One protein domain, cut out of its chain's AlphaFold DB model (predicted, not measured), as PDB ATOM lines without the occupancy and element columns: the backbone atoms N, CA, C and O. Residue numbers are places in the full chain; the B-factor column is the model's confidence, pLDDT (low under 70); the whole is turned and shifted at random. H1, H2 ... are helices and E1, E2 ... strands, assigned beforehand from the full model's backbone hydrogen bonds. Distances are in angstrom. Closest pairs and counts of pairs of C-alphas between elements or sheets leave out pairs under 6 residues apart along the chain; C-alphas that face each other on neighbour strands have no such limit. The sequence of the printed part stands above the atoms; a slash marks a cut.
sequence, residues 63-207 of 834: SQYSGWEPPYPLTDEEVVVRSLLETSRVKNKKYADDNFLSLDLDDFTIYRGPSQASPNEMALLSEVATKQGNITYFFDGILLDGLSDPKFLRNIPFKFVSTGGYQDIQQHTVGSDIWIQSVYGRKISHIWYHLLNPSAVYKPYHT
ATOM      1  N   SER A  63     218.403 249.302 215.626       88.94
ATOM      2  CA  SER A  63     218.365 248.977 214.200       88.94
ATOM      3  C   SER A  63     219.332 249.791 213.332       88.94
ATOM      4  O   SER A  63     219.535 249.441 212.170       88.94
ATOM      5  N   GLN A  64     219.929 250.867 213.852       88.69
ATOM      6  CA  GLN A  64     220.913 251.684 213.136       88.69
ATOM      7  C   GLN A  64     222.357 251.202 213.338       88.69
ATOM      8  O   GLN A  64     223.255 251.649 212.624       88.69
ATOM      9  N   TYR A  65     222.603 250.292 214.284       88.44
ATOM     10  CA  TYR A  65     223.946 249.802 214.584       88.44
ATOM     11  C   TYR A  65     224.317 248.602 213.708       88.44
ATOM     12  O   TYR A  65     223.522 247.690 213.479       88.44
ATOM     13  N   SER A  66     225.562 248.593 213.226       84.56
ATOM     14  CA  SER A  66     226.096 247.480 212.438       84.56
ATOM     15  C   SER A  66     226.143 246.198 213.273       84.56
ATOM     16  O   SER A  66     226.616 246.218 214.408       84.56
ATOM     17  N   GLY A  67     225.673 245.087 212.703       84.31
ATOM     18  CA  GLY A  67     225.640 243.779 213.367       84.31
ATOM     19  C   GLY A  67     224.426 243.537 214.268       84.31
ATOM     20  O   GLY A  67     224.346 242.476 214.878       84.31
ATOM     21  N   TRP A  68     223.478 244.476 214.354       89.62
ATOM     22  CA  TRP A  68     222.200 244.228 215.016       89.62
ATOM     23  C   TRP A  68     221.266 243.398 214.124       89.62
ATOM     24  O   TRP A  68     221.080 243.713 212.945       89.62
ATOM     25  N   GLU A  69     220.653 242.363 214.698       88.31
ATOM     26  CA  GLU A  69     219.683 241.495 214.025       88.31
ATOM     27  C   GLU A  69     218.267 241.734 214.578       88.31
ATOM     28  O   GLU A  69     218.104 241.895 215.792       88.31
ATOM     29  N   PRO A  70     217.233 241.769 213.715       88.38
ATOM     30  CA  PRO A  70     215.865 241.980 214.161       88.38
ATOM     31  C   PRO A  70     215.363 240.785 214.984       88.38
ATOM     32  O   PRO A  70     215.655 239.639 214.636       88.38
ATOM     33  N   PRO A  71     214.560 241.020 216.038       87.44
ATOM     34  CA  PRO A  71     214.080 239.950 216.916       87.44
ATOM     35  C   PRO A  71     213.114 238.983 216.212       87.44
ATOM     36  O   PRO A  71     212.979 237.837 216.634       87.44
ATOM     37  N   TYR A  72     212.463 239.434 215.135       88.69
ATOM     38  CA  TYR A  72     211.530 238.663 214.311       88.69
ATOM     39  C   TYR A  72     211.726 238.986 212.820       88.69
ATOM     40  O   TYR A  72     212.342 240.007 212.494       88.69
ATOM     41  N   PRO A  73     211.201 238.160 211.892       85.56
ATOM     42  CA  PRO A  73     211.306 238.418 210.461       85.56
ATOM     43  C   PRO A  73     210.780 239.807 210.066       85.56
ATOM     44  O   PRO A  73     209.667 240.204 210.424       85.56
ATOM     45  N   LEU A  74     211.593 240.534 209.294       87.38
ATOM     46  CA  LEU A  74     211.222 241.827 208.721       87.38
ATOM     47  C   LEU A  74     210.036 241.646 207.779       87.38
ATOM     48  O   LEU A  74     210.100 240.844 206.847       87.38
ATOM     49  N   THR A  75     208.975 242.416 208.003       86.19
ATOM     50  CA  THR A  75     207.798 242.382 207.134       86.19
ATOM     51  C   THR A  75     207.397 243.788 206.703       86.19
ATOM     52  O   THR A  75     207.486 244.733 207.483       86.19
ATOM     53  N   ASP A  76     206.954 243.923 205.452       89.19
ATOM     54  CA  ASP A  76     206.426 245.179 204.922       89.19
ATOM     55  C   ASP A  76     205.065 245.505 205.560       89.19
ATOM     56  O   ASP A  76     204.181 244.641 205.624       89.19
ATOM     57  N   GLU A  77     204.897 246.749 206.022       91.19
ATOM     58  CA  GLU A  77     203.660 247.238 206.638       91.19
ATOM     59  C   GLU A  77     202.436 246.951 205.762       91.19
ATOM     60  O   GLU A  77     201.410 246.490 206.261       91.19
ATOM     61  N   GLU A  78     202.543 247.174 204.453       89.25
ATOM     62  CA  GLU A  78     201.446 247.002 203.508       89.25
ATOM     63  C   GLU A  78     200.954 245.554 203.458       89.25
ATOM     64  O   GLU A  78     199.748 245.292 203.490       89.25
ATOM     65  N   VAL A  79     201.885 244.603 203.435       86.94
ATOM     66  CA  VAL A  79     201.563 243.174 203.393       86.94
ATOM     67  C   VAL A  79     200.875 242.745 204.688       86.94
ATOM     68  O   VAL A  79     199.862 242.041 204.654       86.94
ATOM     69  N   VAL A  80     201.398 243.189 205.834       86.50
ATOM     70  CA  VAL A  80     200.854 242.820 207.145       86.50
ATOM     71  C   VAL A  80     199.474 243.424 207.360       86.50
ATOM     72  O   VAL A  80     198.544 242.706 207.722       86.50
ATOM     73  N   VAL A  81     199.309 244.718 207.092       86.19
ATOM     74  CA  VAL A  81     198.046 245.428 207.309       86.19
ATOM     75  C   VAL A  81     196.926 244.858 206.440       86.19
ATOM     76  O   VAL A  81     195.840 244.596 206.959       86.19
ATOM     77  N   ARG A  82     197.169 244.599 205.145       85.50
ATOM     78  CA  ARG A  82     196.154 243.980 204.272       85.50
ATOM     79  C   ARG A  82     195.738 242.601 204.777       85.50
ATOM     80  O   ARG A  82     194.546 242.335 204.895       85.50
ATOM     81  N   SER A  83     196.707 241.764 205.152       84.62
ATOM     82  CA  SER A  83     196.437 240.429 205.697       84.62
ATOM     83  C   SER A  83     195.586 240.483 206.975       84.62
ATOM     84  O   SER A  83     194.661 239.685 207.150       84.62
ATOM     85  N   LEU A  84     195.847 241.449 207.861       82.88
ATOM     86  CA  LEU A  84     195.085 241.622 209.101       82.88
ATOM     87  C   LEU A  84     193.670 242.164 208.868       82.88
ATOM     88  O   LEU A  84     192.740 241.769 209.576       82.88
ATOM     89  N   LEU A  85     193.485 243.025 207.864       83.44
ATOM     90  CA  LEU A  85     192.165 243.508 207.449       83.44
ATOM     91  C   LEU A  85     191.321 242.385 206.832       83.44
ATOM     92  O   LEU A  85     190.170 242.209 207.220       83.44
ATOM     93  N   GLU A  86     191.898 241.590 205.927       82.44
ATOM     94  CA  GLU A  86     191.222 240.453 205.279       82.44
ATOM     95  C   GLU A  86     190.790 239.384 206.288       82.44
ATOM     96  O   GLU A  86     189.719 238.791 206.168       82.44
ATOM     97  N   THR A  87     191.598 239.170 207.326       77.69
ATOM     98  CA  THR A  87     191.301 238.204 208.391       77.69
ATOM     99  C   THR A  87     190.418 238.768 209.512       77.69
ATOM    100  O   THR A  87     190.115 238.037 210.455       77.69
ATOM    101  N   SER A  88     189.966 240.031 209.418       72.12
ATOM    102  CA  SER A  88     189.160 240.736 210.438       72.12
ATOM    103  C   SER A  88     189.788 240.740 211.841       72.12
ATOM    104  O   SER A  88     189.085 240.697 212.850       72.12
ATOM    105  N   ARG A  89     191.124 240.782 211.920       72.56
ATOM    106  CA  ARG A  89     191.887 240.698 213.183       72.56
ATOM    107  C   ARG A  89     192.247 242.053 213.785       72.56
ATOM    108  O   ARG A  89     192.887 242.117 214.829       72.56
ATOM    109  N   VAL A  90     191.840 243.141 213.141       77.69
ATOM    110  CA  VAL A  90     192.082 244.496 213.637       77.69
ATOM    111  C   VAL A  90     191.029 244.858 214.681       77.69
ATOM    112  O   VAL A  90     189.831 244.690 214.447       77.69
ATOM    113  N   LYS A  91     191.461 245.361 215.840       81.25
ATOM    114  CA  LYS A  91     190.542 245.727 216.924       81.25
ATOM    115  C   LYS A  91     189.803 247.003 216.536       81.25
ATOM    116  O   LYS A  91     190.435 248.021 216.270       81.25
ATOM    117  N   ASN A  92     188.474 246.968 216.531       80.12
ATOM    118  CA  ASN A  92     187.677 248.185 216.427       80.12
ATOM    119  C   ASN A  92     187.610 248.828 217.819       80.12
ATOM    120  O   ASN A  92     187.045 248.236 218.743       80.12
ATOM    121  N   LYS A  93     188.237 249.993 217.984       77.75
ATOM    122  CA  LYS A  93     188.156 250.785 219.212       77.75
ATOM    123  C   LYS A  93     187.203 251.954 218.980       77.75
ATOM    124  O   LYS A  93     187.248 252.614 217.944       77.75
ATOM    125  N   LYS A  94     186.362 252.205 219.980       73.50
ATOM    126  CA  LYS A  94     185.532 253.403 220.066       73.50
ATOM    127  C   LYS A  94     186.084 254.290 221.171       73.50
ATOM    128  O   LYS A  94     186.215 253.823 222.302       73.50
ATOM    129  N   TYR A  95     186.399 255.537 220.843       66.19
ATOM    130  CA  TYR A  95     186.806 256.550 221.815       66.19
ATOM    131  C   TYR A  95     185.947 257.795 221.597       66.19
ATOM    132  O   TYR A  95     185.914 258.330 220.492       66.19
ATOM    133  N   ALA A  96     185.204 258.213 222.626       66.19
ATOM    134  CA  ALA A  96     184.112 259.182 222.487       66.19
ATOM    135  C   ALA A  96     183.140 258.797 221.342       66.19
ATOM    136  O   ALA A  96     182.540 257.717 221.390       66.19
ATOM    137  N   ASP A  97     182.995 259.650 220.323       63.50
ATOM    138  CA  ASP A  97     182.102 259.446 219.174       63.50
ATOM    139  C   ASP A  97     182.795 258.846 217.934       63.50
ATOM    140  O   ASP A  97     182.112 258.476 216.976       63.50
ATOM    141  N   ASP A  98     184.121 258.659 217.967       72.00
ATOM    142  CA  ASP A  98     184.904 258.163 216.834       72.00
ATOM    143  C   ASP A  98     185.199 256.658 216.937       72.00
ATOM    144  O   ASP A  98     185.664 256.145 217.960       72.00
ATOM    145  N   ASN A  99     184.962 255.945 215.833       80.19
ATOM    146  CA  ASN A  99     185.345 254.545 215.660       80.19
ATOM    147  C   ASN A  99     186.594 254.461 214.783       80.19
ATOM    148  O   ASN A  99     186.609 254.991 213.669       80.19
ATOM    149  N   PHE A 100     187.616 253.748 215.247       85.56
ATOM    150  CA  PHE A 100     188.843 253.543 214.488       85.56
ATOM    151  C   PHE A 100     189.408 252.136 214.667       85.56
ATOM    152  O   PHE A 100     189.121 251.412 215.623       85.56
ATOM    153  N   LEU A 101     190.240 251.745 213.708       88.00
ATOM    154  CA  LEU A 101     190.932 250.467 213.713       88.00
ATOM    155  C   LEU A 101     192.261 250.598 214.465       88.00
ATOM    156  O   LEU A 101     193.048 251.494 214.174       88.00
ATOM    157  N   SER A 102     192.510 249.706 215.422       88.81
ATOM    158  CA  SER A 102     193.680 249.721 216.301       88.81
ATOM    159  C   SER A 102     194.472 248.415 216.191       88.81
ATOM    160  O   SER A 102     193.907 247.325 216.312       88.81
ATOM    161  N   LEU A 103     195.788 248.534 216.024       90.31
ATOM    162  CA  LEU A 103     196.763 247.441 216.079       90.31
ATOM    163  C   LEU A 103     197.705 247.646 217.264       90.31
ATOM    164  O   LEU A 103     198.059 248.784 217.543       90.31
ATOM    165  N   ASP A 104     198.117 246.584 217.950       91.94
ATOM    166  CA  ASP A 104     199.018 246.699 219.103       91.94
ATOM    167  C   ASP A 104     200.487 246.656 218.657       91.94
ATOM    168  O   ASP A 104     200.893 245.751 217.923       91.94
ATOM    169  N   LEU A 105     201.271 247.640 219.102       93.81
ATOM    170  CA  LEU A 105     202.689 247.803 218.793       93.81
ATOM    171  C   LEU A 105     203.516 247.737 220.084       93.81
ATOM    172  O   LEU A 105     203.400 248.602 220.952       93.81
ATOM    173  N   ASP A 106     204.362 246.720 220.187       93.94
ATOM    174  CA  ASP A 106     205.241 246.447 221.324       93.94
ATOM    175  C   ASP A 106     206.719 246.651 220.953       93.94
ATOM    176  O   ASP A 106     207.058 246.759 219.776       93.94
ATOM    177  N   ASP A 107     207.601 246.735 221.951       94.88
ATOM    178  CA  ASP A 107     209.050 246.979 221.800       94.88
ATOM    179  C   ASP A 107     209.390 248.135 220.836       94.88
ATOM    180  O   ASP A 107     210.300 248.067 220.005       94.88
ATOM    181  N   PHE A 108     208.608 249.215 220.902       96.06
ATOM    182  CA  PHE A 108     208.689 250.271 219.899       96.06
ATOM    183  C   PHE A 108     209.823 251.265 220.173       96.06
ATOM    184  O   PHE A 108     210.170 251.570 221.317       96.06
ATOM    185  N   THR A 109     210.378 251.832 219.102       96.81
ATOM    186  CA  THR A 109     211.370 252.917 219.144       96.81
ATOM    187  C   THR A 109     211.008 253.983 218.125       96.81
ATOM    188  O   THR A 109     210.726 253.651 216.979       96.81
ATOM    189  N   ILE A 110     211.043 255.259 218.516       96.62
ATOM    190  CA  ILE A 110     210.664 256.389 217.655       96.62
ATOM    191  C   ILE A 110     211.861 257.294 217.411       96.62
ATOM    192  O   ILE A 110     212.583 257.653 218.342       96.62
ATOM    193  N   TYR A 111     212.047 257.701 216.159       95.81
ATOM    194  CA  TYR A 111     213.217 258.459 215.741       95.81
ATOM    195  C   TYR A 111     212.945 259.396 214.559       95.81
ATOM    196  O   TYR A 111     211.922 259.320 213.867       95.81
ATOM    197  N   ARG A 112     213.858 260.352 214.366       94.69
ATOM    198  CA  ARG A 112     213.782 261.378 213.324       94.69
ATOM    199  C   ARG A 112     214.087 260.807 211.949       94.69
ATOM    200  O   ARG A 112     214.881 259.886 211.787       94.69
ATOM    201  N   GLY A 113     213.472 261.414 210.943       88.56
ATOM    202  CA  GLY A 113     213.707 261.069 209.549       88.56
ATOM    203  C   GLY A 113     215.081 261.494 209.029       88.56
ATOM    204  O   GLY A 113     215.714 262.383 209.600       88.56
ATOM    205  N   PRO A 114     215.509 260.930 207.886       82.38
ATOM    206  CA  PRO A 114     216.829 261.184 207.312       82.38
ATOM    207  C   PRO A 114     217.032 262.635 206.847       82.38
ATOM    208  O   PRO A 114     218.159 263.086 206.696       82.38
ATOM    209  N   SER A 115     215.943 263.373 206.614       81.25
ATOM    210  CA  SER A 115     215.949 264.756 206.132       81.25
ATOM    211  C   SER A 115     215.835 265.809 207.245       81.25
ATOM    212  O   SER A 115     215.623 266.982 206.942       81.25
ATOM    213  N   GLN A 116     215.875 265.409 208.519       85.38
ATOM    214  CA  GLN A 116     215.746 266.314 209.668       85.38
ATOM    215  C   GLN A 116     217.120 266.703 210.240       85.38
ATOM    216  O   GLN A 116     218.117 266.028 209.990       85.38
ATOM    217  N   ALA A 117     217.169 267.770 211.047       73.81
ATOM    218  CA  ALA A 117     218.326 268.042 211.900       73.81
ATOM    219  C   ALA A 117     218.495 266.869 212.888       73.81
ATOM    220  O   ALA A 117     217.521 266.462 213.520       73.81
ATOM    221  N   SER A 118     219.699 266.298 212.959       85.31
ATOM    222  CA  SER A 118     220.004 265.012 213.616       85.31
ATOM    223  C   SER A 118     219.234 263.798 213.049       85.31
ATOM    224  O   SER A 118     218.341 263.251 213.704       85.31
ATOM    225  N   PRO A 119     219.575 263.351 211.824       88.31
ATOM    226  CA  PRO A 119     218.983 262.171 211.191       88.31
ATOM    227  C   PRO A 119     219.051 260.917 212.067       88.31
ATOM    228  O   PRO A 119     220.096 260.625 212.643       88.31
ATOM    229  N   ASN A 120     217.965 260.139 212.107       90.00
ATOM    230  CA  ASN A 120     217.857 258.853 212.811       90.00
ATOM    231  C   ASN A 120     218.017 258.897 214.341       90.00
ATOM    232  O   ASN A 120     217.967 257.847 214.979       90.00
ATOM    233  N   GLU A 121     218.182 260.072 214.947       94.00
ATOM    234  CA  GLU A 121     218.213 260.216 216.403       94.00
ATOM    235  C   GLU A 121     216.822 259.944 216.998       94.00
ATOM    236  O   GLU A 121     215.802 260.323 216.410       94.00
ATOM    237  N   MET A 122     216.758 259.295 218.163       95.44
ATOM    238  CA  MET A 122     215.498 259.071 218.871       95.44
ATOM    239  C   MET A 122     214.816 260.394 219.239       95.44
ATOM    240  O   MET A 122     215.460 261.358 219.653       95.44
ATOM    241  N   ALA A 123     213.491 260.437 219.100       93.88
ATOM    242  CA  ALA A 123     212.693 261.645 219.302       93.88
ATOM    243  C   ALA A 123     211.587 261.421 220.336       93.88
ATOM    244  O   ALA A 123     211.021 260.333 220.412       93.88
ATOM    245  N   LEU A 124     211.239 262.454 221.107       93.69
ATOM    246  CA  LEU A 124     210.101 262.419 222.030       93.69
ATOM    247  C   LEU A 124     208.775 262.476 221.264       93.69
ATOM    248  O   LEU A 124     208.609 263.271 220.340       93.69
ATOM    249  N   LEU A 125     207.784 261.707 221.714       94.62
ATOM    250  CA  LEU A 125     206.421 261.747 221.167       94.62
ATOM    251  C   LEU A 125     205.757 263.131 221.286       94.62
ATOM    252  O   LEU A 125     204.966 263.499 220.420       94.62
ATOM    253  N   SER A 126     206.112 263.934 222.294       93.06
ATOM    254  CA  SER A 126     205.633 265.319 222.424       93.06
ATOM    255  C   SER A 126     206.149 266.227 221.305       93.06
ATOM    256  O   SER A 126     205.433 267.124 220.867       93.06
ATOM    257  N   GLU A 127     207.354 265.975 220.784       91.69
ATOM    258  CA  GLU A 127     207.874 266.685 219.612       91.69
ATOM    259  C   GLU A 127     207.029 266.365 218.374       91.69
ATOM    260  O   GLU A 127     206.640 267.269 217.628       91.69
ATOM    261  N   VAL A 128     206.703 265.079 218.196       91.38
ATOM    262  CA  VAL A 128     205.858 264.611 217.094       91.38
ATOM    263  C   VAL A 128     204.471 265.241 217.186       91.38
ATOM    264  O   VAL A 128     204.006 265.801 216.197       91.38
ATOM    265  N   ALA A 129     203.843 265.225 218.364       91.06
ATOM    266  CA  ALA A 129     202.530 265.828 218.590       91.06
ATOM    267  C   ALA A 129     202.526 267.338 218.282       91.06
ATOM    268  O   ALA A 129     201.649 267.836 217.571       91.06
ATOM    269  N   THR A 130     203.549 268.077 218.719       89.56
ATOM    270  CA  THR A 130     203.661 269.517 218.439       89.56
ATOM    271  C   THR A 130     203.780 269.787 216.933       89.56
ATOM    272  O   THR A 130     203.046 270.614 216.381       89.56
ATOM    273  N   LYS A 131     204.624 269.027 216.222       86.12
ATOM    274  CA  LYS A 131     204.903 269.194 214.778       86.12
ATOM    275  C   LYS A 131     204.026 268.327 213.857       86.12
ATOM    276  O   LYS A 131     204.291 268.227 212.654       86.12
ATOM    277  N   GLN A 132     202.978 267.727 214.415       81.31
ATOM    278  CA  GLN A 132     202.079 266.778 213.762       81.31
ATOM    279  C   GLN A 132     201.569 267.286 212.411       81.31
ATOM    280  O   GLN A 132     201.099 268.419 212.301       81.31
ATOM    281  N   GLY A 133     201.675 266.435 211.385       78.75
ATOM    282  CA  GLY A 133     201.287 266.732 210.001       78.75
ATOM    283  C   GLY A 133     202.372 267.389 209.135       78.75
ATOM    284  O   GLY A 133     202.401 267.133 207.927       78.75
ATOM    285  N   ASN A 134     203.304 268.140 209.732       83.12
ATOM    286  CA  ASN A 134     204.329 268.896 209.000       83.12
ATOM    287  C   ASN A 134     205.620 268.100 208.786       83.12
ATOM    288  O   ASN A 134     206.248 268.212 207.734       83.12
ATOM    289  N   ILE A 135     206.003 267.275 209.762       89.06
ATOM    290  CA  ILE A 135     207.248 266.499 209.743       89.06
ATOM    291  C   ILE A 135     206.934 265.003 209.807       89.06
ATOM    292  O   ILE A 135     206.015 264.583 210.508       89.06
ATOM    293  N   THR A 136     207.686 264.200 209.050       92.62
ATOM    294  CA  THR A 136     207.611 262.731 209.087       92.62
ATOM    295  C   THR A 136     208.649 262.176 210.055       92.62
ATOM    296  O   THR A 136     209.841 262.450 209.899       92.62
ATOM    297  N   TYR A 137     208.191 261.369 211.005       95.31
ATOM    298  CA  TYR A 137     209.012 260.582 211.923       95.31
ATOM    299  C   TYR A 137     208.910 259.104 211.565       95.31
ATOM    300  O   TYR A 137     208.090 258.721 210.728       95.31
ATOM    301  N   PHE A 138     209.754 258.282 212.174       95.75
ATOM    302  CA  PHE A 138     209.829 256.856 211.889       95.75
ATOM    303  C   PHE A 138     209.759 256.052 213.175       95.75
ATOM    304  O   PHE A 138     210.195 256.525 214.231       95.75
ATOM    305  N   PHE A 139     209.194 254.853 213.082       96.31
ATOM    306  CA  PHE A 139     209.222 253.898 214.175       96.31
ATOM    307  C   PHE A 139     209.693 252.519 213.721       96.31
ATOM    308  O   PHE A 139     209.472 252.107 212.578       96.31
ATOM    309  N   ASP A 140     210.294 251.822 214.677       95.88
ATOM    310  CA  ASP A 140     210.513 250.381 214.670       95.88
ATOM    311  C   ASP A 140     209.663 249.764 215.784       95.88
ATOM    312  O   ASP A 140     209.449 250.419 216.807       95.88
ATOM    313  N   GLY A 141     209.189 248.533 215.618       95.44
ATOM    314  CA  GLY A 141     208.463 247.831 216.677       95.44
ATOM    315  C   GLY A 141     207.881 246.490 216.249       95.44
ATOM    316  O   GLY A 141     207.886 246.120 215.075       95.44
ATOM    317  N   ILE A 142     207.376 245.751 217.228       93.69
ATOM    318  CA  ILE A 142     206.783 244.428 217.070       93.69
ATOM    319  C   ILE A 142     205.266 244.568 217.004       93.69
ATOM    320  O   ILE A 142     204.632 245.070 217.928       93.69
ATOM    321  N   LEU A 143     204.668 244.093 215.919       90.94
ATOM    322  CA  LEU A 143     203.221 244.043 215.787       90.94
ATOM    323  C   LEU A 143     202.670 242.793 216.478       90.94
ATOM    324  O   LEU A 143     203.067 241.673 216.142       90.94
ATOM    325  N   LEU A 144     201.722 242.987 217.396       85.88
ATOM    326  CA  LEU A 144     201.009 241.905 218.071       85.88
ATOM    327  C   LEU A 144     199.602 241.764 217.475       85.88
ATOM    328  O   LEU A 144     198.760 242.651 217.612       85.88
ATOM    329  N   ASP A 145     199.333 240.636 216.817       71.44
ATOM    330  CA  ASP A 145     198.041 240.338 216.177       71.44
ATOM    331  C   ASP A 145     197.165 239.348 216.974       71.44
ATOM    332  O   ASP A 145     196.083 238.962 216.528       71.44
ATOM    333  N   GLY A 146     197.619 238.954 218.170       63.31
ATOM    334  CA  GLY A 146     196.938 237.999 219.048       63.31
ATOM    335  C   GLY A 146     197.240 236.519 218.770       63.31
ATOM    336  O   GLY A 146     196.684 235.670 219.466       63.31
ATOM    337  N   LEU A 147     198.110 236.189 217.805       59.69
ATOM    338  CA  LEU A 147     198.625 234.833 217.564       59.69
ATOM    339  C   LEU A 147     200.103 234.687 217.966       59.69
ATOM    340  O   LEU A 147     200.784 235.650 218.300       59.69
ATOM    341  N   SER A 148     200.607 233.449 217.930       61.34
ATOM    342  CA  SER A 148     201.982 233.073 218.298       61.34
ATOM    343  C   SER A 148     203.074 233.485 217.289       61.34
ATOM    344  O   SER A 148     204.191 232.993 217.422       61.34
ATOM    345  N   ASP A 149     202.780 234.332 216.293       76.00
ATOM    346  CA  ASP A 149     203.728 234.734 215.233       76.00
ATOM    347  C   ASP A 149     203.885 236.271 215.144       76.00
ATOM    348  O   ASP A 149     203.315 236.918 214.260       76.00
ATOM    349  N   PRO A 150     204.603 236.891 216.100       83.62
ATOM    350  CA  PRO A 150     204.879 238.329 216.102       83.62
ATOM    351  C   PRO A 150     205.756 238.752 214.912       83.62
ATOM    352  O   PRO A 150     206.692 238.057 214.518       83.62
ATOM    353  N   LYS A 151     205.480 239.940 214.354       88.25
ATOM    354  CA  LYS A 151     206.182 240.475 213.172       88.25
ATOM    355  C   LYS A 151     206.912 241.763 213.505       88.25
ATOM    356  O   LYS A 151     206.361 242.613 214.201       88.25
ATOM    357  N   PHE A 152     208.118 241.941 212.970       92.00
ATOM    358  CA  PHE A 152     208.894 243.160 213.188       92.00
ATOM    359  C   PHE A 152     208.705 244.149 212.034       92.00
ATOM    360  O   PHE A 152     208.992 243.842 210.872       92.00
ATOM    361  N   LEU A 153     208.228 245.345 212.376       93.62
ATOM    362  CA  LEU A 153     208.114 246.492 211.488       93.62
ATOM    363  C   LEU A 153     209.324 247.399 211.697       93.62
ATOM    364  O   LEU A 153     209.673 247.731 212.830       93.62
ATOM    365  N   ARG A 154     209.953 247.815 210.598       93.81
ATOM    366  CA  ARG A 154     211.140 248.670 210.625       93.81
ATOM    367  C   ARG A 154     210.969 249.856 209.696       93.81
ATOM    368  O   ARG A 154     210.541 249.679 208.558       93.81
ATOM    369  N   ASN A 155     211.409 251.029 210.138       93.12
ATOM    370  CA  ASN A 155     211.455 252.244 209.337       93.12
ATOM    371  C   ASN A 155     210.085 252.661 208.794       93.12
ATOM    372  O   ASN A 155     209.958 253.072 207.638       93.12
ATOM    373  N   ILE A 156     209.057 252.570 209.642       95.56
ATOM    374  CA  ILE A 156     207.692 252.903 209.249       95.56
ATOM    375  C   ILE A 156     207.443 254.405 209.415       95.56
ATOM    376  O   ILE A 156     207.526 254.917 210.537       95.56
ATOM    377  N   PRO A 157     207.122 255.142 208.334       94.75
ATOM    378  CA  PRO A 157     206.891 256.576 208.406       94.75
ATOM    379  C   PRO A 157     205.536 256.893 209.045       94.75
ATOM    380  O   PRO A 157     204.492 256.383 208.628       94.75
ATOM    381  N   PHE A 158     205.525 257.827 209.989       95.19
ATOM    382  CA  PHE A 158     204.321 258.292 210.670       95.19
ATOM    383  C   PHE A 158     204.372 259.801 210.938       95.19
ATOM    384  O   PHE A 158     205.423 260.443 210.852       95.19
ATOM    385  N   LYS A 159     203.200 260.392 211.183       91.56
ATOM    386  CA  LYS A 159     203.054 261.856 211.321       91.56
ATOM    387  C   LYS A 159     202.142 262.304 212.454       91.56
ATOM    388  O   LYS A 159     202.116 263.500 212.737       91.56
ATOM    389  N   PHE A 160     201.360 261.391 213.025       90.44
ATOM    390  CA  PHE A 160     200.325 261.719 213.997       90.44
ATOM    391  C   PHE A 160     200.495 260.872 215.250       90.44
ATOM    392  O   PHE A 160     200.762 259.675 215.151       90.44
ATOM    393  N   VAL A 161     200.324 261.518 216.396       92.44
ATOM    394  CA  VAL A 161     200.211 260.949 217.733       92.44
ATOM    395  C   VAL A 161     198.842 261.357 218.270       92.44
ATOM    396  O   VAL A 161     198.377 262.472 218.024       92.44
ATOM    397  N   SER A 162     198.188 260.450 218.976       89.69
ATOM    398  CA  SER A 162     196.942 260.707 219.689       89.69
ATOM    399  C   SER A 162     197.059 260.170 221.108       89.69
ATOM    400  O   SER A 162     197.596 259.082 221.315       89.69
ATOM    401  N   THR A 163     196.568 260.938 222.072       89.06
ATOM    402  CA  THR A 163     196.505 260.576 223.491       89.06
ATOM    403  C   THR A 163     195.048 260.599 223.931       89.06
ATOM    404  O   THR A 163     194.350 261.586 223.704       89.06
ATOM    405  N   GLY A 164     194.585 259.507 224.532       83.62
ATOM    406  CA  GLY A 164     193.238 259.396 225.079       83.62
ATOM    407  C   GLY A 164     193.126 259.969 226.494       83.62
ATOM    408  O   GLY A 164     194.111 260.320 227.138       83.62
ATOM    409  N   GLY A 165     191.895 260.048 226.985       81.38
ATOM    410  CA  GLY A 165     191.568 260.268 228.398       81.38
ATOM    411  C   GLY A 165     191.193 261.695 228.753       81.38
ATOM    412  O   GLY A 165     190.927 261.989 229.916       81.38
ATOM    413  N   TYR A 166     191.191 262.599 227.775       84.62
ATOM    414  CA  TYR A 166     190.936 264.012 228.027       84.62
ATOM    415  C   TYR A 166     189.439 264.251 228.238       84.62
ATOM    416  O   TYR A 166     188.602 263.655 227.563       84.62
ATOM    417  N   GLN A 167     189.116 265.162 229.153       84.19
ATOM    418  CA  GLN A 167     187.771 265.501 229.626       84.19
ATOM    419  C   GLN A 167     187.066 264.410 230.451       84.19
ATOM    420  O   GLN A 167     185.966 264.661 230.948       84.19
ATOM    421  N   ASP A 168     187.695 263.252 230.679       87.00
ATOM    422  CA  ASP A 168     187.247 262.282 231.683       87.00
ATOM    423  C   ASP A 168     187.997 262.493 233.003       87.00
ATOM    424  O   ASP A 168     189.111 262.013 233.222       87.00
ATOM    425  N   ILE A 169     187.347 263.211 233.916       86.31
ATOM    426  CA  ILE A 169     187.890 263.566 235.233       86.31
ATOM    427  C   ILE A 169     188.035 262.336 236.143       86.31
ATOM    428  O   ILE A 169     188.824 262.360 237.085       86.31
ATOM    429  N   GLN A 170     187.276 261.262 235.893       87.69
ATOM    430  CA  GLN A 170     187.381 260.029 236.678       87.69
ATOM    431  C   GLN A 170     188.605 259.206 236.266       87.69
ATOM    432  O   GLN A 170     189.131 258.442 237.071       87.69
ATOM    433  N   GLN A 171     189.101 259.386 235.041       89.25
ATOM    434  CA  GLN A 171     190.331 258.750 234.590       89.25
ATOM    435  C   GLN A 171     191.547 259.401 235.279       89.25
ATOM    436  O   GLN A 171     191.762 260.610 235.198       89.25
ATOM    437  N   HIS A 172     192.364 258.604 235.973       90.69
ATOM    438  CA  HIS A 172     193.507 259.108 236.753       90.69
ATOM    439  C   HIS A 172     194.786 259.308 235.929       90.69
ATOM    440  O   HIS A 172     195.615 260.129 236.299       90.69
ATOM    441  N   THR A 173     194.936 258.579 234.823       91.00
ATOM    442  CA  THR A 173     196.129 258.579 233.962       91.00
ATOM    443  C   THR A 173     195.732 258.301 232.514       91.00
ATOM    444  O   THR A 173     194.736 257.618 232.261       91.00
ATOM    445  N   VAL A 174     196.507 258.807 231.558       89.88
ATOM    446  CA  VAL A 174     196.463 258.402 230.146       89.88
ATOM    447  C   VAL A 174     196.823 256.916 230.013       89.88
ATOM    448  O   VAL A 174     196.284 256.226 229.153       89.88
ATOM    449  N   GLY A 175     197.678 256.378 230.889       85.56
ATOM    450  CA  GLY A 175     198.041 254.961 230.886       85.56
ATOM    451  C   GLY A 175     198.591 254.510 229.528       85.56
ATOM    452  O   GLY A 175     199.526 255.109 229.001       85.56
ATOM    453  N   SER A 176     198.006 253.452 228.959       83.44
ATOM    454  CA  SER A 176     198.365 252.942 227.627       83.44
ATOM    455  C   SER A 176     197.588 253.598 226.482       83.44
ATOM    456  O   SER A 176     197.755 253.184 225.341       83.44
ATOM    457  N   ASP A 177     196.731 254.590 226.741       89.12
ATOM    458  CA  ASP A 177     195.893 255.232 225.720       89.12
ATOM    459  C   ASP A 177     196.711 256.202 224.845       89.12
ATOM    460  O   ASP A 177     196.464 257.407 224.789       89.12
ATOM    461  N   ILE A 178     197.718 255.669 224.154       93.38
ATOM    462  CA  ILE A 178     198.621 256.393 223.268       93.38
ATOM    463  C   ILE A 178     198.662 255.658 221.932       93.38
ATOM    464  O   ILE A 178     198.946 254.461 221.862       93.38
ATOM    465  N   TRP A 179     198.414 256.394 220.853       93.56
ATOM    466  CA  TRP A 179     198.417 255.856 219.500       93.56
ATOM    467  C   TRP A 179     199.270 256.684 218.553       93.56
ATOM    468  O   TRP A 179     199.353 257.904 218.677       93.56
ATOM    469  N   ILE A 180     199.834 256.027 217.544       94.94
ATOM    470  CA  ILE A 180     200.489 256.675 216.407       94.94
ATOM    471  C   ILE A 180     199.843 256.251 215.090       94.94
ATOM    472  O   ILE A 180     199.352 255.131 214.957       94.94
ATOM    473  N   GLN A 181     199.837 257.140 214.098       92.81
ATOM    474  CA  GLN A 181     199.274 256.854 212.778       92.81
ATOM    475  C   GLN A 181     200.346 256.897 211.696       92.81
ATOM    476  O   GLN A 181     200.885 257.971 211.382       92.81
ATOM    477  N   SER A 182     200.619 255.739 211.093       93.56
ATOM    478  CA  SER A 182     201.508 255.649 209.939       93.56
ATOM    479  C   SER A 182     200.908 256.343 208.714       93.56
ATOM    480  O   SER A 182     199.693 256.527 208.577       93.56
ATOM    481  N   VAL A 183     201.779 256.733 207.784       91.88
ATOM    482  CA  VAL A 183     201.369 257.354 206.517       91.88
ATOM    483  C   VAL A 183     200.516 256.392 205.685       91.88
ATOM    484  O   VAL A 183     199.597 256.839 204.995       91.88
ATOM    485  N   TYR A 184     200.805 255.092 205.744       90.19
ATOM    486  CA  TYR A 184     200.059 254.058 205.034       90.19
ATOM    487  C   TYR A 184     198.702 253.771 205.690       90.19
ATOM    488  O   TYR A 184     197.670 253.861 205.024       90.19
ATOM    489  N   GLY A 185     198.680 253.535 207.006       86.81
ATOM    490  CA  GLY A 185     197.467 253.235 207.772       86.81
ATOM    491  C   GLY A 185     196.406 254.332 207.668       86.81
ATOM    492  O   GLY A 185     195.212 254.038 207.558       86.81
ATOM    493  N   ARG A 186     196.832 255.601 207.583       86.56
ATOM    494  CA  ARG A 186     195.937 256.736 207.326       86.56
ATOM    495  C   ARG A 186     195.265 256.685 205.948       86.56
ATOM    496  O   ARG A 186     194.120 257.103 205.832       86.56
ATOM    497  N   LYS A 187     195.966 256.228 204.904       86.12
ATOM    498  CA  LYS A 187     195.468 256.260 203.516       86.12
ATOM    499  C   LYS A 187     194.375 255.231 203.236       86.12
ATOM    500  O   LYS A 187     193.550 255.479 202.365       86.12
ATOM    501  N   ILE A 188     194.401 254.085 203.910       80.31
ATOM    502  CA  ILE A 188     193.582 252.928 203.515       80.31
ATOM    503  C   ILE A 188     192.330 252.787 204.364       80.31
ATOM    504  O   ILE A 188     191.244 252.615 203.818       80.31
ATOM    505  N   SER A 189     192.464 252.844 205.688       74.69
ATOM    506  CA  SER A 189     191.352 252.507 206.588       74.69
ATOM    507  C   SER A 189     191.453 253.165 207.966       74.69
ATOM    508  O   SER A 189     190.908 252.649 208.937       74.69
ATOM    509  N   HIS A 190     192.134 254.316 208.060       83.00
ATOM    510  CA  HIS A 190     192.309 255.069 209.311       83.00
ATOM    511  C   HIS A 190     192.841 254.205 210.471       83.00
ATOM    512  O   HIS A 190     192.362 254.292 211.603       83.00
ATOM    513  N   ILE A 191     193.844 253.372 210.190       88.19
ATOM    514  CA  ILE A 191     194.446 252.471 211.179       88.19
ATOM    515  C   ILE A 191     195.412 253.233 212.079       88.19
ATOM    516  O   ILE A 191     196.257 253.984 211.591       88.19
ATOM    517  N   TRP A 192     195.317 252.973 213.379       91.94
ATOM    518  CA  TRP A 192     196.199 253.474 214.424       91.94
ATOM    519  C   TRP A 192     196.968 252.337 215.097       91.94
ATOM    520  O   TRP A 192     196.442 251.243 215.301       91.94
ATOM    521  N   TYR A 193     198.206 252.615 215.485       93.25
ATOM    522  CA  TYR A 193     199.056 251.714 216.255       93.25
ATOM    523  C   TYR A 193     199.025 252.136 217.721       93.25
ATOM    524  O   TYR A 193     199.467 253.230 218.056       93.25
ATOM    525  N   HIS A 194     198.467 251.285 218.571       93.44
ATOM    526  CA  HIS A 194     198.399 251.416 220.019       93.44
ATOM    527  C   HIS A 194     199.744 251.034 220.628       93.44
ATOM    528  O   HIS A 194     200.224 249.920 220.415       93.44
ATOM    529  N   LEU A 195     200.353 251.963 221.357       94.88
ATOM    530  CA  LEU A 195     201.670 251.766 221.942       94.88
ATOM    531  C   LEU A 195     201.560 250.956 223.236       94.88
ATOM    532  O   LEU A 195     200.871 251.358 224.169       94.88
ATOM    533  N   LEU A 196     202.261 249.823 223.281       93.62
ATOM    534  CA  LEU A 196     202.403 248.986 224.467       93.62
ATOM    535  C   LEU A 196     203.720 249.310 225.181       93.62
ATOM    536  O   LEU A 196     203.862 250.403 225.728       93.62
ATOM    537  N   ASN A 197     204.700 248.403 225.190       94.88
ATOM    538  CA  ASN A 197     205.967 248.642 225.872       94.88
ATOM    539  C   ASN A 197     206.982 249.295 224.922       94.88
ATOM    540  O   ASN A 197     207.137 248.847 223.783       94.88
ATOM    541  N   PRO A 198     207.711 250.334 225.365       95.88
ATOM    542  CA  PRO A 198     208.823 250.874 224.596       95.88
ATOM    543  C   PRO A 198     210.006 249.907 224.626       95.88
ATOM    544  O   PRO A 198     210.178 249.148 225.586       95.88
ATOM    545  N   SER A 199     210.889 250.017 223.636       94.75
ATOM    546  CA  SER A 199     212.161 249.306 223.683       94.75
ATOM    547  C   SER A 199     213.011 249.733 224.874       94.75
ATOM    548  O   SER A 199     212.884 250.845 225.399       94.75
ATOM    549  N   ALA A 200     213.928 248.859 225.298       92.44
ATOM    550  CA  ALA A 200     214.813 249.135 226.432       92.44
ATOM    551  C   ALA A 200     215.581 250.461 226.272       92.44
ATOM    552  O   ALA A 200     215.773 251.193 227.243       92.44
ATOM    553  N   VAL A 201     215.962 250.784 225.035       92.06
ATOM    554  CA  VAL A 201     216.702 251.997 224.674       92.06
ATOM    555  C   VAL A 201     215.783 253.225 224.599       92.06
ATOM    556  O   VAL A 201     216.187 254.318 224.991       92.06
ATOM    557  N   TYR A 202     214.526 253.057 224.175       95.62
ATOM    558  CA  TYR A 202     213.550 254.147 224.070       95.62
ATOM    559  C   TYR A 202     212.792 254.437 225.384       95.62
ATOM    560  O   TYR A 202     212.168 255.491 225.537       95.62
ATOM    561  N   LYS A 203     212.868 253.542 226.376       94.50
ATOM    562  CA  LYS A 203     212.169 253.650 227.668       94.50
ATOM    563  C   LYS A 203     212.313 255.011 228.374       94.50
ATOM    564  O   LYS A 203     211.296 255.490 228.883       94.50
ATOM    565  N   PRO A 204     213.486 255.679 228.413       93.56
ATOM    566  CA  PRO A 204     213.599 257.005 229.027       93.56
ATOM    567  C   PRO A 204     212.756 258.076 228.314       93.56
ATOM    568  O   PRO A 204     212.081 258.862 228.977       93.56
ATOM    569  N   TYR A 205     212.737 258.063 226.976       94.62
ATOM    570  CA  TYR A 205     211.949 258.988 226.151       94.62
ATOM    571  C   TYR A 205     210.453 258.767 226.365       94.62
ATOM    572  O   TYR A 205     209.700 259.718 226.569       94.62
ATOM    573  N   HIS A 206     210.028 257.501 226.367       94.62
ATOM    574  CA  HIS A 206     208.636 257.163 226.628       94.62
ATOM    575  C   HIS A 206     208.214 257.541 228.051       94.62
ATOM    576  O   HIS A 206     207.164 258.145 228.220       94.62
ATOM    577  N   THR A 207     209.056 257.292 229.059       93.62
ATOM    578  CA  THR A 207     208.768 257.669 230.455       93.62
ATOM    579  C   THR A 207     208.569 259.182 230.593       93.62
ATOM    580  O   THR A 207     207.571 259.628 231.160       93.62
TER     581      THR A 207
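This is residues 63 to 207 of the 834 residues of the protein "BAH domain-containing protein" of Elaphomyces granulatus (UniProt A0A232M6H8). A small closed barrel of five strands, ringed in the order E2, E3, E4, E5, E6 and back to E2, makes the core, with the helices H1, H2 and H3 packed on its outside. The E1 and E2 hairpin extends the barrel wall at one end, and in the long loop between E4 and E5 residues 167 to 172 stick out. The printed part has 145 residues, with four named helices and six named strands that follow each other along the chain as H1 E1 E2 H2 E3 E4 E5 H3 E6 H4; the class is mixed, helices and strands, and the ring is antiparallel but for the parallel pair E6 and E2. It is compact, with a radius of gyration of the C-alphas of 15.1 A and spans of 46 by 35 by 27 A.

Start at H1, residues 77 to 86, which is on the barrel and outside it at a height of 8.8 A over the sheet. E1, residues 91 to 95, forms a hairpin with E2, residues 98 to 112, where N 93 and O 100 are 2.9 A apart. E2 bends by 99 degrees at residue 107 and pairs antiparallel with E3, residues 137 to 144, at N 109 and O 140, 2.9 A. H2, residues 125 to 130, is on the barrel, outside it; its closest C-alphas to E4, residues 151 to 163, are those of Ala 129 and Val 161, 5.5 A. E3, E4 and E5, residues 178 to 182, form a meander, each strand the antiparallel neighbour of the one before; look at N 153 and O 141, 2.8 A, and N 162 and O 179, 2.8 A. H3, residues 183 to 188, is on the barrel and only just touches H1, with 3 pairs of C-alphas within 8 A, Glu 78 and Tyr 184 closest at 7.4 A. E6, residues 191 to 195, pairs antiparallel with E5 at N 193 and O 180, 2.8 A, and parallel with E2 at N 194 and O 103, 2.7 A. H4, residues 203 to 207, is near E2. Every O i to N i+4 pair is within hydrogen-bond range in H1, H2 and H4; in H3 it is 1 of 2.

Find C-alpha 77 at (203.660, 247.238, 206.638), where H1 begins, 14.2 A long. E2 runs 29.3 A from C-alpha 98 at (184.904, 258.163, 216.834); E3 measures 21.2 A and E4 24.6 A. H4 ends at C-alpha 207, (208.768, 257.669, 230.455).

The C-alphas of Gly 67 and Ile 169, the two farthest apart, are 47.9 A apart. The printed part has no cut; the links E2 to H2 and E4 to E5 are long. Residues 95 to 97 and 146 to 148 have pLDDT under 70.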